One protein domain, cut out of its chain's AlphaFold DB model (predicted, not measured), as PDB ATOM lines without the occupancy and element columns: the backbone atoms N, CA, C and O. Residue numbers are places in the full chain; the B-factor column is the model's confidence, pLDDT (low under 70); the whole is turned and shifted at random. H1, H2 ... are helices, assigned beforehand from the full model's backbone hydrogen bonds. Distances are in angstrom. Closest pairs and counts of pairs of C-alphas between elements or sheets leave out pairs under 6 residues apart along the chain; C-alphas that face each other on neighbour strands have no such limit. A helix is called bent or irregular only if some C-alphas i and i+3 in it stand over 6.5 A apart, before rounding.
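What this domain is: This is residues 37 to 170 of the 177 residues of an uncharacterized protein of Candidatus Poribacteria bacterium (UniProt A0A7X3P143). The long helix H1 makes one side of the domain, with H2 folded back beside it, and H4 makes the opposite side, with H5 between H1 and H4. H6 follows H5 and packs on the first part of H1, while H3 and H7 pack on H6 and on each other at that end, and H3 leads from the end of H2 toward the start of H4. The printed part has 134 residues with seven named helices, H1 to H7 in chain order, and no named strand; the class is all helix. It is compact, with a radius of gyration of the C-alphas of 15.6 A, and spans 43 by 33 by 24 A.

How they stand to each other: H1, residues 37 to 64, touches H2, residues 70 to 82, at a shallow tilt of 28 degrees, opposite ways, as a helical hairpin; their closest C-alphas, of Val 50 and Glu 81, are 6.2 A apart. With residues 39 to 47 alone H1 touches H6, residues 138 to 150, at a steep tilt of 41 degrees, the closest C-alphas being those of Leu 40 and Arg 146 at 5.1 A. H1 and H5, residues 126 to 135, only just touch, with 3 pairs of C-alphas within 8 A, the closest those of Arg 54 and Phe 131 at 6.8 A. H5 forms a second helical hairpin with H4, residues 104 to 122, at a shallow tilt of 23 degrees; the C-alphas of Lys 120 and Leu 126 are closest, at 4.6 A. H5 and H6 meet only through their link. H6 touches H7, residues 156 to 168, at a steep tilt of 55 degrees, with Tyr 144 and Phe 163 closest, their C-alphas 6.0 A apart. H3, residues 88 to 99, is about perpendicular to H6, at 79 degrees, and touches it, the C-alphas of Trp 89 and Ile 141 coming closest at 6.9 A. H3 also touches H7, with Glu 99 and Arg 168 closest, their C-alphas 5.3 A apart. H1 and H4 are apart. Every O i to N i+4 pair is within hydrogen-bond range in H2, H3, H4, H6 and H7, against 23 of 24 in H1 and 4 of 6 in H5.

Where its parts are: H1 runs 40.8 A from C-alpha 37 at (224.376, 218.648, 153.650) to C-alpha 64 at (232.423, 248.289, 126.755). H4 measures 26.4 A, H7 18.4 A, H6 18.1 A, H2 17.6 A, H3 16.6 A and H5 13.9 A. H5 is irregular: C-alphas 128 and 131 are 7.7 A apart. H7 ends with C-alpha 168 at (224.686, 207.361, 135.876).

The domain as a whole: The two C-alphas farthest apart, of Ala 123 and Glu 153, are 45.2 A apart. The six links between the helices are tight, and the printed part has no cut. The mean pLDDT of the printed part is 94.0, and no printed residue is under 70.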
ATOM      1  N   GLN A  37     224.985 217.377 154.066       72.06
ATOM      2  CA  GLN A  37     224.376 218.648 153.650       72.06
ATOM      3  C   GLN A  37     225.437 219.759 153.528       72.06
ATOM      4  O   GLN A  37     225.420 220.568 152.607       72.06
ATOM      5  N   ILE A  38     226.452 219.678 154.394       86.25
ATOM      6  CA  ILE A  38     227.633 220.539 154.440       86.25
ATOM      7  C   ILE A  38     228.439 220.511 153.126       86.25
ATOM      8  O   ILE A  38     228.923 221.552 152.689       86.25
ATOM      9  N   SER A  39     228.615 219.351 152.483       91.88
ATOM     10  CA  SER A  39     229.381 219.218 151.232       91.88
ATOM     11  C   SER A  39     228.673 219.914 150.074       91.88
ATOM     12  O   SER A  39     229.306 220.617 149.287       91.88
ATOM     13  N   LEU A  40     227.351 219.737 149.987       93.69
ATOM     14  CA  LEU A  40     226.529 220.365 148.957       93.69
ATOM     15  C   LEU A  40     226.461 221.883 149.155       93.69
ATOM     16  O   LEU A  40     226.646 222.632 148.202       93.69
ATOM     17  N   GLU A  41     226.283 222.345 150.393       93.81
ATOM     18  CA  GLU A  41     226.298 223.774 150.721       93.81
ATOM     19  C   GLU A  41     227.640 224.430 150.366       93.81
ATOM     20  O   GLU A  41     227.660 225.526 149.802       93.81
ATOM     21  N   LYS A  42     228.767 223.752 150.625       93.94
ATOM     22  CA  LYS A  42     230.100 224.218 150.208       93.94
ATOM     23  C   LYS A  42     230.233 224.303 148.686       93.94
ATOM     24  O   LYS A  42     230.735 225.307 148.185       93.94
ATOM     25  N   ALA A  43     229.754 223.295 147.954       96.31
ATOM     26  CA  ALA A  43     229.748 223.293 146.488       96.31
ATOM     27  C   ALA A  43     228.929 224.452 145.910       96.31
ATOM     28  O   ALA A  43     229.413 225.203 145.062       96.31
ATOM     29  N   GLN A  44     227.725 224.666 146.436       95.56
ATOM     30  CA  GLN A  44     226.870 225.782 146.041       95.56
ATOM     31  C   GLN A  44     227.495 227.138 146.397       95.56
ATOM     32  O   GLN A  44     227.408 228.081 145.611       95.56
ATOM     33  N   ALA A  45     228.145 227.257 147.559       93.62
ATOM     34  CA  ALA A  45     228.840 228.479 147.955       93.62
ATOM     35  C   ALA A  45     230.012 228.810 147.016       93.62
ATOM     36  O   ALA A  45     230.137 229.962 146.603       93.62
ATOM     37  N   ALA A  46     230.813 227.817 146.618       94.31
ATOM     38  CA  ALA A  46     231.878 228.005 145.633       94.31
ATOM     39  C   ALA A  46     231.316 228.468 144.273       94.31
ATOM     40  O   ALA A  46     231.802 229.429 143.677       94.31
ATOM     41  N   MET A  47     230.204 227.875 143.828       96.81
ATOM     42  CA  MET A  47     229.554 228.268 142.574       96.81
ATOM     43  C   MET A  47     228.881 229.646 142.608       96.81
ATOM     44  O   MET A  47     228.721 230.274 141.556       96.81
ATOM     45  N   LYS A  48     228.557 230.189 143.791       96.06
ATOM     46  CA  LYS A  48     228.153 231.601 143.917       96.06
ATOM     47  C   LYS A  48     229.295 232.555 143.555       96.06
ATOM     48  O   LYS A  48     229.024 233.569 142.914       96.06
ATOM     49  N   GLY A  49     230.542 232.226 143.905       91.88
ATOM     50  CA  GLY A  49     231.730 233.003 143.516       91.88
ATOM     51  C   GLY A  49     231.905 233.050 141.997       91.88
ATOM     52  O   GLY A  49     231.933 234.127 141.396       91.88
ATOM     53  N   VAL A  50     231.852 231.875 141.359       96.81
ATOM     54  CA  VAL A  50     231.845 231.728 139.893       96.81
ATOM     55  C   VAL A  50     230.723 232.550 139.255       96.81
ATOM     56  O   VAL A  50     230.962 233.324 138.327       96.81
ATOM     57  N   SER A  51     229.498 232.432 139.770       95.50
ATOM     58  CA  SER A  51     228.332 233.162 139.257       95.50
ATOM     59  C   SER A  51     228.508 234.678 139.348       95.50
ATOM     60  O   SER A  51     228.214 235.385 138.380       95.50
ATOM     61  N   GLY A  52     229.025 235.172 140.476       95.88
ATOM     62  CA  GLY A  52     229.312 236.590 140.683       95.88
ATOM     63  C   GLY A  52     230.353 237.117 139.699       95.88
ATOM     64  O   GLY A  52     230.148 238.163 139.083       95.88
ATOM     65  N   ARG A  53     231.436 236.367 139.468       96.31
ATOM     66  CA  ARG A  53     232.467 236.774 138.507       96.31
ATOM     67  C   ARG A  53     232.010 236.722 137.061       96.31
ATOM     68  O   ARG A  53     232.304 237.653 136.318       96.31
ATOM     69  N   ARG A  54     231.254 235.695 136.663       96.19
ATOM     70  CA  ARG A  54     230.641 235.649 135.326       96.19
ATOM     71  C   ARG A  54     229.740 236.861 135.101       96.19
ATOM     72  O   ARG A  54     229.819 237.478 134.048       96.19
ATOM     73  N   ALA A  55     228.926 237.231 136.095       95.56
ATOM     74  CA  ALA A  55     228.067 238.412 136.012       95.56
ATOM     75  C   ALA A  55     228.878 239.710 135.864       95.56
ATOM     76  O   ALA A  55     228.557 240.523 135.005       95.56
ATOM     77  N   ALA A  56     229.957 239.876 136.633       96.06
ATOM     78  CA  ALA A  56     230.822 241.051 136.534       96.06
ATOM     79  C   ALA A  56     231.535 241.152 135.173       96.06
ATOM     80  O   ALA A  56     231.614 242.233 134.593       96.06
ATOM     81  N   VAL A  57     232.037 240.031 134.643       96.81
ATOM     82  CA  VAL A  57     232.671 239.992 133.316       96.81
ATOM     83  C   VAL A  57     231.648 240.280 132.217       96.81
ATOM     84  O   VAL A  57     231.930 241.090 131.339       96.81
ATOM     85  N   GLN A  58     230.462 239.670 132.290       95.06
ATOM     86  CA  GLN A  58     229.372 239.912 131.342       95.06
ATOM     87  C   GLN A  58     228.967 241.387 131.327       95.06
ATOM     88  O   GLN A  58     228.934 241.999 130.266       95.06
ATOM     89  N   GLN A  59     228.712 241.965 132.503       95.94
ATOM     90  CA  GLN A  59     228.330 243.368 132.632       95.94
ATOM     91  C   GLN A  59     229.403 244.283 132.036       95.94
ATOM     92  O   GLN A  59     229.089 245.195 131.278       95.94
ATOM     93  N   LYS A  60     230.680 244.019 132.327       96.69
ATOM     94  CA  LYS A  60     231.780 244.804 131.763       96.69
ATOM     95  C   LYS A  60     231.826 244.705 130.236       96.69
ATOM     96  O   LYS A  60     231.999 245.726 129.583       96.69
ATOM     97  N   ALA A  61     231.664 243.506 129.676       96.00
ATOM     98  CA  ALA A  61     231.642 243.299 128.229       96.00
ATOM     99  C   ALA A  61     230.465 244.030 127.561       96.00
ATOM    100  O   ALA A  61     230.635 244.629 126.501       96.00
ATOM    101  N   GLU A  62     229.297 244.046 128.207       95.44
ATOM    102  CA  GLU A  62     228.121 244.807 127.765       95.44
ATOM    103  C   GLU A  62     228.359 246.322 127.813       95.44
ATOM    104  O   GLU A  62     228.015 247.027 126.866       95.44
ATOM    105  N   GLU A  63     228.985 246.827 128.879       96.44
ATOM    106  CA  GLU A  63     229.314 248.248 129.043       96.44
ATOM    107  C   GLU A  63     230.348 248.736 128.017       96.44
ATOM    108  O   GLU A  63     230.241 249.857 127.518       96.44
ATOM    109  N   THR A  64     231.353 247.915 127.695       95.88
ATOM    110  CA  THR A  64     232.423 248.289 126.755       95.88
ATOM    111  C   THR A  64     232.147 247.879 125.311       95.88
ATOM    112  O   THR A  64     232.850 248.336 124.412       95.88
ATOM    113  N   GLY A  65     231.161 247.010 125.077       94.44
ATOM    114  CA  GLY A  65     230.914 246.379 123.780       94.44
ATOM    115  C   GLY A  65     232.015 245.406 123.338       94.44
ATOM    116  O   GLY A  65     232.117 245.116 122.149       94.44
ATOM    117  N   ASP A  66     232.849 244.924 124.265       94.44
ATOM    118  CA  ASP A  66     233.980 244.030 123.978       94.44
ATOM    119  C   ASP A  66     233.783 242.675 124.662       94.44
ATOM    120  O   ASP A  66     234.001 242.524 125.865       94.44
ATOM    121  N   PHE A  67     233.390 241.682 123.866       94.69
ATOM    122  CA  PHE A  67     233.144 240.313 124.314       94.69
ATOM    123  C   PHE A  67     234.309 239.358 124.012       94.69
ATOM    124  O   PHE A  67     234.268 238.195 124.421       94.69
ATOM    125  N   SER A  68     235.397 239.846 123.404       91.69
ATOM    126  CA  SER A  68     236.527 239.011 122.966       91.69
ATOM    127  C   SER A  68     237.231 238.270 124.112       91.69
ATOM    128  O   SER A  68     237.922 237.273 123.905       91.69
ATOM    129  N   THR A  69     237.049 238.739 125.350       90.88
ATOM    130  CA  THR A  69     237.680 238.177 126.551       90.88
ATOM    131  C   THR A  69     236.843 237.107 127.251       90.88
ATOM    132  O   THR A  69     237.348 236.450 128.161       90.88
ATOM    133  N   ILE A  70     235.588 236.893 126.837       94.00
ATOM    134  CA  ILE A  70     234.615 236.054 127.554       94.00
ATOM    135  C   ILE A  70     235.090 234.602 127.709       94.00
ATOM    136  O   ILE A  70     234.984 234.031 128.797       94.00
ATOM    137  N   PHE A  71     235.657 234.009 126.653       91.25
ATOM    138  CA  PHE A  71     236.136 232.624 126.696       91.25
ATOM    139  C   PHE A  71     237.301 232.453 127.676       91.25
ATOM    140  O   PHE A  71     237.238 231.601 128.562       91.25
ATOM    141  N   THR A  72     238.326 233.305 127.570       91.88
ATOM    142  CA  THR A  72     239.490 233.287 128.469       91.88
ATOM    143  C   THR A  72     239.075 233.554 129.913       91.88
ATOM    144  O   THR A  72     239.488 232.835 130.820       91.88
ATOM    145  N   ALA A  73     238.187 234.529 130.127       94.12
ATOM    146  CA  ALA A  73     237.681 234.858 131.451       94.12
ATOM    147  C   ALA A  73     236.952 233.676 132.103       94.12
ATOM    148  O   ALA A  73     237.038 233.509 133.313       94.12
ATOM    149  N   SER A  74     236.255 232.838 131.335       93.38
ATOM    150  CA  SER A  74     235.588 231.655 131.885       93.38
ATOM    151  C   SER A  74     236.562 230.635 132.460       93.38
ATOM    152  O   SER A  74     236.345 230.148 133.570       93.38
ATOM    153  N   ASP A  75     237.624 230.317 131.725       92.31
ATOM    154  CA  ASP A  75     238.650 229.388 132.203       92.31
ATOM    155  C   ASP A  75     239.388 229.968 133.415       92.31
ATOM    156  O   ASP A  75     239.613 229.260 134.399       92.31
ATOM    157  N   ASP A  76     239.702 231.267 133.385       95.25
ATOM    158  CA  ASP A  76     240.327 231.963 134.511       95.25
ATOM    159  C   ASP A  76     239.427 231.946 135.755       95.25
ATOM    160  O   ASP A  76     239.908 231.655 136.849       95.25
ATOM    161  N   ILE A  77     238.117 232.171 135.597       96.69
ATOM    162  CA  ILE A  77     237.144 232.086 136.695       96.69
ATOM    163  C   ILE A  77     237.142 230.681 137.299       96.69
ATOM    164  O   ILE A  77     237.225 230.551 138.516       96.69
ATOM    165  N   PHE A  78     237.068 229.622 136.490       96.25
ATOM    166  CA  PHE A  78     237.072 228.261 137.032       96.25
ATOM    167  C   PHE A  78     238.380 227.917 137.744       96.25
ATOM    168  O   PHE A  78     238.360 227.323 138.823       96.25
ATOM    169  N   ARG A  79     239.518 228.312 137.172       96.00
ATOM    170  CA  ARG A  79     240.827 228.094 137.788       96.00
ATOM    171  C   ARG A  79     240.947 228.823 139.123       96.00
ATOM    172  O   ARG A  79     241.419 228.242 140.093       96.00
ATOM    173  N   GLU A  80     240.551 230.089 139.170       95.75
ATOM    174  CA  GLU A  80     240.753 230.956 140.335       95.75
ATOM    175  C   GLU A  80     239.735 230.698 141.448       95.75
ATOM    176  O   GLU A  80     240.115 230.682 142.615       95.75
ATOM    177  N   GLU A  81     238.467 230.454 141.105       95.06
ATOM    178  CA  GLU A  81     237.410 230.221 142.098       95.06
ATOM    179  C   GLU A  81     237.369 228.771 142.587       95.06
ATOM    180  O   GLU A  81     237.067 228.524 143.754       95.06
ATOM    181  N   LEU A  82     237.640 227.802 141.706       96.00
ATOM    182  CA  LEU A  82     237.449 226.378 142.006       96.00
ATOM    183  C   LEU A  82     238.757 225.585 142.074       96.00
ATOM    184  O   LEU A  82     238.735 224.406 142.419       96.00
ATOM    185  N   GLY A  83     239.895 226.188 141.715       94.50
ATOM    186  CA  GLY A  83     241.166 225.467 141.608       94.50
ATOM    187  C   GLY A  83     241.186 224.443 140.470       94.50
ATOM    188  O   GLY A  83     242.008 223.528 140.481       94.50
ATOM    189  N   PHE A  84     240.273 224.558 139.502       96.31
ATOM    190  CA  PHE A  84     240.194 223.615 138.393       96.31
ATOM    191  C   PHE A  84     241.428 223.731 137.502       96.31
ATOM    192  O   PHE A  84     241.887 224.829 137.170       96.31
ATOM    193  N   ARG A  85     241.940 222.585 137.046       94.75
ATOM    194  CA  ARG A  85     242.843 222.587 135.897       94.75
ATOM    195  C   ARG A  85     242.095 223.052 134.649       94.75
ATOM    196  O   ARG A  85     240.865 222.980 134.571       94.75
ATOM    197  N   LYS A  86     242.861 223.477 133.645       91.56
ATOM    198  CA  LYS A  86     242.317 223.869 132.345       91.56
ATOM    199  C   LYS A  86     241.406 222.766 131.787       91.56
ATOM    200  O   LYS A  86     241.744 221.585 131.882       91.56
ATOM    201  N   GLU A  87     240.267 223.182 131.232       90.56
ATOM    202  CA  GLU A  87     239.287 222.331 130.539       90.56
ATOM    203  C   GLU A  87     238.629 221.225 131.393       90.56
ATOM    204  O   GLU A  87     237.845 220.449 130.859       90.56
ATOM    205  N   LEU A  88     238.828 221.177 132.721       95.56
ATOM    206  CA  LEU A  88     238.173 220.163 133.567       95.56
ATOM    207  C   LEU A  88     236.643 220.184 133.422       95.56
ATOM    208  O   LEU A  88     236.019 219.133 133.367       95.56
ATOM    209  N   TRP A  89     236.025 221.363 133.306       93.75
ATOM    210  CA  TRP A  89     234.574 221.471 133.117       93.75
ATOM    211  C   TRP A  89     234.093 220.797 131.817       93.75
ATOM    212  O   TRP A  89     232.987 220.257 131.784       93.75
ATOM    213  N   VAL A  90     234.930 220.785 130.771       93.75
ATOM    214  CA  VAL A  90     234.648 220.103 129.499       93.75
ATOM    215  C   VAL A  90     234.658 218.593 129.714       93.75
ATOM    216  O   VAL A  90     233.754 217.905 129.245       93.75
ATOM    217  N   ASP A  91     235.620 218.081 130.489       97.12
ATOM    218  CA  ASP A  91     235.666 216.661 130.847       97.12
ATOM    219  C   ASP A  91     234.419 216.241 131.639       97.12
ATOM    220  O   ASP A  91     233.867 215.167 131.397       97.12
ATOM    221  N   LEU A  92     233.934 217.092 132.554       97.00
ATOM    222  CA  LEU A  92     232.697 216.832 133.302       97.00
ATOM    223  C   LEU A  92     231.479 216.765 132.370       97.00
ATOM    224  O   LEU A  92     230.664 215.848 132.491       97.00
ATOM    225  N   ALA A  93     231.366 217.699 131.423       94.19
ATOM    226  CA  ALA A  93     230.292 217.709 130.431       94.19
ATOM    227  C   ALA A  93     230.328 216.465 129.527       94.19
ATOM    228  O   ALA A  93     229.287 215.868 129.242       94.19
ATOM    229  N   GLU A  94     231.520 216.031 129.115       95.75
ATOM    230  CA  GLU A  94     231.685 214.822 128.310       95.75
ATOM    231  C   GLU A  94     231.333 213.560 129.105       95.75
ATOM    232  O   GLU A  94     230.627 212.692 128.593       95.75
ATOM    233  N   ILE A  95     231.745 213.464 130.373       96.69
ATOM    234  CA  ILE A  95     231.327 212.367 131.254       96.69
ATOM    235  C   ILE A  95     229.802 212.330 131.377       96.69
ATOM    236  O   ILE A  95     229.213 211.264 131.204       96.69
ATOM    237  N   TYR A  96     229.159 213.473 131.624       94.50
ATOM    238  CA  TYR A  96     227.702 213.546 131.712       94.50
ATOM    239  C   TYR A  96     227.030 212.993 130.450       94.50
ATOM    240  O   TYR A  96     226.123 212.167 130.551       94.50
ATOM    241  N   ARG A  97     227.510 213.385 129.263       93.06
ATOM    242  CA  ARG A  97     227.001 212.884 127.980       93.06
ATOM    243  C   ARG A  97     227.182 211.371 127.839       93.06
ATOM    244  O   ARG A  97     226.245 210.683 127.448       93.06
ATOM    245  N   GLN A  98     228.370 210.857 128.154       96.19
ATOM    246  CA  GLN A  98     228.709 209.438 128.003       96.19
ATOM    247  C   GLN A  98     227.898 208.534 128.934       96.19
ATOM    248  O   GLN A  98     227.410 207.489 128.508       96.19
ATOM    249  N   GLU A  99     227.712 208.932 130.192       95.31
ATOM    250  CA  GLU A  99     226.956 208.122 131.158       95.31
ATOM    251  C   GLU A  99     225.433 208.177 130.916       95.31
ATOM    252  O   GLU A  99     224.700 207.385 131.503       95.31
ATOM    253  N   ASN A 100     224.951 209.065 130.034       90.50
ATOM    254  CA  ASN A 100     223.529 209.248 129.719       90.50
ATOM    255  C   ASN A 100     223.161 208.933 128.253       90.50
ATOM    256  O   ASN A 100     222.074 209.298 127.810       90.50
ATOM    257  N   LEU A 101     224.013 208.217 127.506       91.62
ATOM    258  CA  LEU A 101     223.768 207.859 126.094       91.62
ATOM    259  C   LEU A 101     222.479 207.053 125.849       91.62
ATOM    260  O   LEU A 101     221.954 207.047 124.740       91.62
ATOM    261  N   GLU A 102     221.967 206.360 126.863       91.00
ATOM    262  CA  GLU A 102     220.733 205.571 126.755       91.00
ATOM    263  C   GLU A 102     219.483 206.360 127.192       91.00
ATOM    264  O   GLU A 102     218.359 205.875 127.061       91.00
ATOM    265  N   ASN A 103     219.650 207.591 127.692       89.06
ATOM    266  CA  ASN A 103     218.554 208.432 128.163       89.06
ATOM    267  C   ASN A 103     218.155 209.463 127.099       89.06
ATOM    268  O   ASN A 103     218.662 210.584 127.068       89.06
ATOM    269  N   ALA A 104     217.198 209.086 126.246       88.62
ATOM    270  CA  ALA A 104     216.743 209.910 125.125       88.62
ATOM    271  C   ALA A 104     216.289 211.326 125.533       88.62
ATOM    272  O   ALA A 104     216.559 212.276 124.809       88.62
ATOM    273  N   ALA A 105     215.645 211.487 126.695       86.56
ATOM    274  CA  ALA A 105     215.176 212.797 127.149       86.56
ATOM    275  C   ALA A 105     216.338 213.732 127.531       86.56
ATOM    276  O   ALA A 105     216.303 214.922 127.232       86.56
ATOM    277  N   LEU A 106     217.382 213.194 128.171       85.88
ATOM    278  CA  LEU A 106     218.573 213.978 128.511       85.88
ATOM    279  C   LEU A 106     219.418 214.295 127.277       85.88
ATOM    280  O   LEU A 106     219.982 215.387 127.189       85.88
ATOM    281  N   LEU A 107     219.485 213.365 126.321       85.12
ATOM    282  CA  LEU A 107     220.167 213.597 125.052       85.12
ATOM    283  C   LEU A 107     219.486 214.684 124.221       85.12
ATOM    284  O   LEU A 107     220.186 215.562 123.734       85.12
ATOM    285  N   ASP A 108     218.155 214.691 124.136       86.69
ATOM    286  CA  ASP A 108     217.409 215.747 123.439       86.69
ATOM    287  C   ASP A 108     217.694 217.134 124.051       86.69
ATOM    288  O   ASP A 108     217.980 218.101 123.346       86.69
ATOM    289  N   GLY A 109     217.744 217.232 125.385       85.44
ATOM    290  CA  GLY A 109     218.154 218.462 126.072       85.44
ATOM    291  C   GLY A 109     219.574 218.924 125.710       85.44
ATOM    292  O   GLY A 109     219.798 220.109 125.453       85.44
ATOM    293  N   LEU A 110     220.535 217.995 125.648       87.06
ATOM    294  CA  LEU A 110     221.913 218.288 125.238       87.06
ATOM    295  C   LEU A 110     222.015 218.681 123.759       87.06
ATOM    296  O   LEU A 110     222.773 219.592 123.425       87.06
ATOM    297  N   GLU A 111     221.268 218.023 122.877       88.44
ATOM    298  CA  GLU A 111     221.223 218.339 121.448       88.44
ATOM    299  C   GLU A 111     220.644 219.735 121.209       88.44
ATOM    300  O   GLU A 111     221.217 220.509 120.441       88.44
ATOM    301  N   ASN A 112     219.585 220.113 121.929       88.44
ATOM    302  CA  ASN A 112     219.017 221.461 121.876       88.44
ATOM    303  C   ASN A 112     220.022 222.530 122.340       88.44
ATOM    304  O   ASN A 112     220.204 223.553 121.674       88.44
ATOM    305  N   LEU A 113     220.740 222.269 123.437       89.88
ATOM    306  CA  LEU A 113     221.813 223.132 123.940       89.88
ATOM    307  C   LEU A 113     222.952 223.290 122.911       89.88
ATOM    308  O   LEU A 113     223.420 224.404 122.658       89.88
ATOM    309  N   GLN A 114     223.376 222.193 122.275       89.88
ATOM    310  CA  GLN A 114     224.394 222.207 121.215       89.88
ATOM    311  C   GLN A 114     223.908 222.921 119.946       89.88
ATOM    312  O   GLN A 114     224.675 223.656 119.320       89.88
ATOM    313  N   GLY A 115     222.636 222.749 119.584       92.38
ATOM    314  CA  GLY A 115     221.986 223.453 118.486       92.38
ATOM    315  C   GLY A 115     222.014 224.964 118.701       92.38
ATOM    316  O   GLY A 115     222.530 225.693 117.851       92.38
ATOM    317  N   ALA A 116     221.578 225.426 119.876       91.56
ATOM    318  CA  ALA A 116     221.620 226.838 120.250       91.56
ATOM    319  C   ALA A 116     223.050 227.403 120.199       91.56
ATOM    320  O   ALA A 116     223.278 228.477 119.639       91.56
ATOM    321  N   PHE A 117     224.038 226.665 120.714       92.81
ATOM    322  CA  PHE A 117     225.446 227.057 120.614       92.81
ATOM    323  C   PHE A 117     225.893 227.225 119.155       92.81
ATOM    324  O   PHE A 117     226.467 228.255 118.792       92.81
ATOM    325  N   ALA A 118     225.607 226.237 118.301       94.56
ATOM    326  CA  ALA A 118     225.997 226.255 116.894       94.56
ATOM    327  C   ALA A 118     225.321 227.395 116.115       94.56
ATOM    328  O   ALA A 118     225.953 228.014 115.256       94.56
ATOM    329  N   GLU A 119     224.059 227.700 116.415       96.00
ATOM    330  CA  GLU A 119     223.348 228.842 115.839       96.00
ATOM    331  C   GLU A 119     223.997 230.171 116.228       96.00
ATOM    332  O   GLU A 119     224.282 230.995 115.355       96.00
ATOM    333  N   LYS A 120     224.299 230.373 117.517       95.06
ATOM    334  CA  LYS A 120     224.953 231.600 117.998       95.06
ATOM    335  C   LYS A 120     226.362 231.757 117.438       95.06
ATOM    336  O   LYS A 120     226.749 232.871 117.085       95.06
ATOM    337  N   LEU A 121     227.098 230.654 117.291       93.56
ATOM    338  CA  LEU A 121     228.407 230.643 116.642       93.56
ATOM    339  C   LEU A 121     228.306 231.094 115.180       93.56
ATOM    340  O   LEU A 121     229.016 232.013 114.778       93.56
ATOM    341  N   LYS A 122     227.391 230.508 114.398       95.88
ATOM    342  CA  LYS A 122     227.165 230.896 112.992       95.88
ATOM    343  C   LYS A 122     226.729 232.353 112.850       95.88
ATOM    344  O   LYS A 122     227.119 233.014 111.894       95.88
ATOM    345  N   ALA A 123     225.939 232.848 113.798       95.81
ATOM    346  CA  ALA A 123     225.481 234.231 113.827       95.81
ATOM    347  C   ALA A 123     226.545 235.229 114.324       95.81
ATOM    348  O   ALA A 123     226.270 236.425 114.341       95.81
ATOM    349  N   GLY A 124     227.726 234.774 114.767       92.88
ATOM    350  CA  GLY A 124     228.760 235.646 115.339       92.88
ATOM    351  C   GLY A 124     228.360 236.284 116.676       92.88
ATOM    352  O   GLY A 124     228.892 237.323 117.043       92.88
ATOM    353  N   THR A 125     227.408 235.682 117.397       93.69
ATOM    354  CA  THR A 125     226.854 236.199 118.666       93.69
ATOM    355  C   THR A 125     227.113 235.264 119.848       93.69
ATOM    356  O   THR A 125     226.540 235.440 120.923       93.69
ATOM    357  N   LEU A 126     227.977 234.258 119.668       93.00
ATOM    358  CA  LEU A 126     228.275 233.271 120.703       93.00
ATOM    359  C   LEU A 126     228.834 233.912 121.972       93.00
ATOM    360  O   LEU A 126     228.413 233.536 123.060       93.00
ATOM    361  N   GLU A 127     229.739 234.882 121.851       91.94
ATOM    362  CA  GLU A 127     230.401 235.488 123.011       91.94
ATOM    363  C   GLU A 127     229.390 236.151 123.963       91.94
ATOM    364  O   GLU A 127     229.495 236.009 125.176       91.94
ATOM    365  N   MET A 128     228.338 236.770 123.418       93.31
ATOM    366  CA  MET A 128     227.244 237.370 124.195       93.31
ATOM    367  C   MET A 128     226.379 236.326 124.919       93.31
ATOM    368  O   MET A 128     225.738 236.629 125.924       93.31
ATOM    369  N   PHE A 129     226.326 235.103 124.391       92.50
ATOM    370  CA  PHE A 129     225.514 233.997 124.900       92.50
ATOM    371  C   PHE A 129     226.312 233.025 125.784       92.50
ATOM    372  O   PHE A 129     225.736 232.226 126.522       92.50
ATOM    373  N   TYR A 130     227.640 233.078 125.742       93.12
ATOM    374  CA  TYR A 130     228.499 232.012 126.247       93.12
ATOM    375  C   TYR A 130     228.317 231.707 127.738       93.12
ATOM    376  O   TYR A 130     228.233 230.542 128.122       93.12
ATOM    377  N   PHE A 131     228.184 232.719 128.601       93.62
ATOM    378  CA  PHE A 131     227.925 232.449 130.019       93.62
ATOM    379  C   PHE A 131     226.525 231.899 130.287       93.62
ATOM    380  O   PHE A 131     226.351 231.187 131.273       93.62
ATOM    381  N   GLN A 132     225.537 232.180 129.434       90.88
ATOM    382  CA  GLN A 132     224.223 231.535 129.532       90.88
ATOM    383  C   GLN A 132     224.331 230.058 129.154       90.88
ATOM    384  O   GLN A 132     223.823 229.209 129.879       90.88
ATOM    385  N   TYR A 133     225.071 229.756 128.084       91.31
ATOM    386  CA  TYR A 133     225.385 228.389 127.676       91.31
ATOM    387  C   TYR A 133     226.088 227.601 128.789       91.31
ATOM    388  O   TYR A 133     225.631 226.530 129.175       91.31
ATOM    389  N   ILE A 134     227.170 228.145 129.361       92.06
ATOM    390  CA  ILE A 134     227.948 227.437 130.387       92.06
ATOM    391  C   ILE A 134     227.150 227.200 131.673       92.06
ATOM    392  O   ILE A 134     227.348 226.177 132.323       92.06
ATOM    393  N   ARG A 135     226.229 228.099 132.040       92.81
ATOM    394  CA  ARG A 135     225.389 227.921 133.236       92.81
ATOM    395  C   ARG A 135     224.531 226.659 133.193       92.81
ATOM    396  O   ARG A 135     224.213 226.131 134.252       92.81
ATOM    397  N   ALA A 136     224.211 226.136 132.008       92.25
ATOM    398  CA  ALA A 136     223.510 224.857 131.884       92.25
ATOM    399  C   ALA A 136     224.280 223.703 132.561       92.25
ATOM    400  O   ALA A 136     223.677 222.750 133.045       92.25
ATOM    401  N   PHE A 137     225.608 223.810 132.651       93.75
ATOM    402  CA  PHE A 137     226.479 222.807 133.259       93.75
ATOM    403  C   PHE A 137     226.729 223.041 134.759       93.75
ATOM    404  O   PHE A 137     227.457 222.265 135.376       93.75
ATOM    405  N   ASP A 138     226.155 224.079 135.376       95.25
ATOM    406  CA  ASP A 138     226.466 224.413 136.771       95.25
ATOM    407  C   ASP A 138     226.076 223.283 137.735       95.25
ATOM    408  O   ASP A 138     226.854 222.974 138.631       95.25
ATOM    409  N   GLU A 139     224.953 222.593 137.514       94.75
ATOM    410  CA  GLU A 139     224.521 221.472 138.366       94.75
ATOM    411  C   GLU A 139     225.523 220.311 138.372       94.75
ATOM    412  O   GLU A 139     225.835 219.746 139.422       94.75
ATOM    413  N   ILE A 140     226.105 219.981 137.217       96.00
ATOM    414  CA  ILE A 140     227.100 218.905 137.145       96.00
ATOM    415  C   ILE A 140     228.451 219.342 137.737       96.00
ATOM    416  O   ILE A 140     229.165 218.530 138.325       96.00
ATOM    417  N   ILE A 141     228.788 220.634 137.658       97.38
ATOM    418  CA  ILE A 141     229.977 221.195 138.313       97.38
ATOM    419  C   ILE A 141     229.790 221.194 139.837       97.38
ATOM    420  O   ILE A 141     230.710 220.813 140.564       97.38
ATOM    421  N   ILE A 142     228.600 221.561 140.326       97.19
ATOM    422  CA  ILE A 142     228.233 221.490 141.748       97.19
ATOM    423  C   ILE A 142     228.386 220.057 142.251       97.19
ATOM    424  O   ILE A 142     228.965 219.850 143.314       97.19
ATOM    425  N   GLU A 143     227.921 219.069 141.492       97.88
ATOM    426  CA  GLU A 143     228.028 217.669 141.889       97.88
ATOM    427  C   GLU A 143     229.482 217.189 141.972       97.88
ATOM    428  O   GLU A 143     229.868 216.541 142.947       97.88
ATOM    429  N   TYR A 144     230.328 217.570 141.012       98.25
ATOM    430  CA  TYR A 144     231.761 217.288 141.098       98.25
ATOM    431  C   TYR A 144     232.408 217.950 142.329       98.25
ATOM    432  O   TYR A 144     233.134 217.299 143.084       98.25
ATOM    433  N   LEU A 145     232.107 219.227 142.589       97.94
ATOM    434  CA  LEU A 145     232.608 219.944 143.765       97.94
ATOM    435  C   LEU A 145     232.133 219.298 145.069       97.94
ATOM    436  O   LEU A 145     232.917 219.137 146.004       97.94
ATOM    437  N   ARG A 146     230.868 218.880 145.128       97.88
ATOM    438  CA  ARG A 146     230.281 218.187 146.276       97.88
ATOM    439  C   ARG A 146     231.063 216.916 146.594       97.88
ATOM    440  O   ARG A 146     231.391 216.702 147.760       97.88
ATOM    441  N   LEU A 147     231.396 216.119 145.575       97.56
ATOM    442  CA  LEU A 147     232.246 214.935 145.719       97.56
ATOM    443  C   LEU A 147     233.654 215.306 146.197       97.56
ATOM    444  O   LEU A 147     234.170 214.661 147.104       97.56
ATOM    445  N   SER A 148     234.252 216.372 145.655       97.31
ATOM    446  CA  SER A 148     235.585 216.823 146.083       97.31
ATOM    447  C   SER A 148     235.624 217.275 147.549       97.31
ATOM    448  O   SER A 148     236.619 217.068 148.239       97.31
ATOM    449  N   PHE A 149     234.528 217.848 148.061       96.12
ATOM    450  CA  PHE A 149     234.412 218.238 149.466       96.12
ATOM    451  C   PHE A 149     234.042 217.084 150.391       96.12
ATOM    452  O   PHE A 149     234.391 217.126 151.570       96.12
ATOM    453  N   GLU A 150     233.315 216.088 149.889       96.44
ATOM    454  CA  GLU A 150     233.004 214.874 150.641       96.44
ATOM    455  C   GLU A 150     234.233 213.967 150.786       96.44
ATOM    456  O   GLU A 150     234.409 213.358 151.839       96.44
ATOM    457  N   PHE A 151     235.103 213.939 149.772       96.19
ATOM    458  CA  PHE A 151     236.291 213.086 149.711       96.19
ATOM    459  C   PHE A 151     237.564 213.888 149.373       96.19
ATOM    460  O   PHE A 151     238.159 213.684 148.308       96.19
ATOM    461  N   PRO A 152     237.999 214.816 150.247       95.19
ATOM    462  CA  PRO A 152     239.132 215.707 149.975       95.19
ATOM    463  C   PRO A 152     240.477 214.980 149.841       95.19
ATOM    464  O   PRO A 152     241.443 215.550 149.341       95.19
ATOM    465  N   GLU A 153     240.567 213.736 150.308       96.94
ATOM    466  CA  GLU A 153     241.755 212.893 150.197       96.94
ATOM    467  C   GLU A 153     241.917 212.221 148.825       96.94
ATOM    468  O   GLU A 153     242.984 211.671 148.546       96.94
ATOM    469  N   LYS A 154     240.875 212.229 147.983       97.62
ATOM    470  CA  LYS A 154     240.884 211.551 146.684       97.62
ATOM    471  C   LYS A 154     241.618 212.358 145.627       97.62
ATOM    472  O   LYS A 154     241.503 213.578 145.542       97.62
ATOM    473  N   SER A 155     242.332 211.645 144.763       97.50
ATOM    474  CA  SER A 155     242.892 212.229 143.548       97.50
ATOM    475  C   SER A 155     241.792 212.643 142.565       97.50
ATOM    476  O   SER A 155     240.677 212.121 142.598       97.50
ATOM    477  N   GLU A 156     242.122 213.530 141.621       97.00
ATOM    478  CA  GLU A 156     241.192 213.939 140.557       97.00
ATOM    479  C   GLU A 156     240.632 212.728 139.787       97.00
ATOM    480  O   GLU A 156     239.439 212.663 139.520       97.00
ATOM    481  N   GLN A 157     241.460 211.722 139.490       97.69
ATOM    482  CA  GLN A 157     241.016 210.519 138.777       97.69
ATOM    483  C   GLN A 157     239.985 209.711 139.575       97.69
ATOM    484  O   GLN A 157     239.004 209.227 139.010       97.69
ATOM    485  N   GLU A 158     240.179 209.583 140.887       98.38
ATOM    486  CA  GLU A 158     239.218 208.915 141.767       98.38
ATOM    487  C   GLU A 158     237.920 209.721 141.897       98.38
ATOM    488  O   GLU A 158     236.836 209.136 141.893       98.38
ATOM    489  N   LEU A 159     238.009 211.053 141.951       98.31
ATOM    490  CA  LEU A 159     236.841 211.937 141.949       98.31
ATOM    491  C   LEU A 159     236.060 211.841 140.635       98.31
ATOM    492  O   LEU A 159     234.838 211.727 140.666       98.31
ATOM    493  N   LEU A 160     236.738 211.801 139.486       98.31
ATOM    494  CA  LEU A 160     236.100 211.598 138.182       98.31
ATOM    495  C   LEU A 160     235.419 210.225 138.082       98.31
ATOM    496  O   LEU A 160     234.351 210.110 137.482       98.31
ATOM    497  N   ALA A 161     235.990 209.184 138.695       98.19
ATOM    498  CA  ALA A 161     235.351 207.872 138.765       98.19
ATOM    499  C   ALA A 161     234.063 207.900 139.609       98.19
ATOM    500  O   ALA A 161     233.049 207.340 139.192       98.19
ATOM    501  N   LEU A 162     234.069 208.591 140.755       97.94
ATOM    502  CA  LEU A 162     232.857 208.803 141.558       97.94
ATOM    503  C   LEU A 162     231.821 209.649 140.817       97.94
ATOM    504  O   LEU A 162     230.629 209.350 140.853       97.94
ATOM    505  N   PHE A 163     232.278 210.678 140.112       98.19
ATOM    506  CA  PHE A 163     231.424 211.552 139.326       98.19
ATOM    507  C   PHE A 163     230.697 210.781 138.220       98.19
ATOM    508  O   PHE A 163     229.488 210.936 138.080       98.19
ATOM    509  N   ARG A 164     231.373 209.863 137.511       98.19
ATOM    510  CA  ARG A 164     230.725 208.956 136.540       98.19
ATOM    511  C   ARG A 164     229.571 208.168 137.149       98.19
ATOM    512  O   ARG A 164     228.488 208.120 136.572       98.19
ATOM    513  N   VAL A 165     229.792 207.573 138.324       96.81
ATOM    514  CA  VAL A 165     228.738 206.841 139.049       96.81
ATOM    515  C   VAL A 165     227.577 207.779 139.380       96.81
ATOM    516  O   VAL A 165     226.425 207.441 139.133       96.81
ATOM    517  N   SER A 166     227.883 208.986 139.849       96.25
ATOM    518  CA  SER A 166     226.881 209.997 140.181       96.25
ATOM    519  C   SER A 166     226.027 210.431 138.977       96.25
ATOM    520  O   SER A 166     224.807 210.559 139.095       96.25
ATOM    521  N   MET A 167     226.643 210.599 137.799       95.75
ATOM    522  CA  MET A 167     225.930 210.939 136.559       95.75
ATOM    523  C   MET A 167     225.023 209.802 136.093       95.75
ATOM    524  O   MET A 167     223.885 210.056 135.702       95.75
ATOM    525  N   ARG A 168     225.490 208.552 136.187       93.56
ATOM    526  CA  ARG A 168     224.686 207.361 135.876       93.56
ATOM    527  C   ARG A 168     223.474 207.226 136.799       93.56
ATOM    528  O   ARG A 168     222.386 206.884 136.345       93.56
ATOM    529  N   ASP A 169     223.659 207.542 138.076       93.19
ATOM    530  CA  ASP A 169     222.605 207.535 139.092       93.19
ATOM    531  C   ASP A 169     221.736 208.811 139.071       93.19
ATOM    532  O   ASP A 169     220.904 209.003 139.962       93.19
ATOM    533  N   GLN A 170     221.930 209.684 138.071       90.50
ATOM    534  CA  GLN A 170     221.171 210.918 137.833       90.50
ATOM    535  C   GLN A 170     221.109 211.843 139.057       90.50
ATOM    536  O   GLN A 170     220.088 212.476 139.332       90.50
TER     537      GLN A 170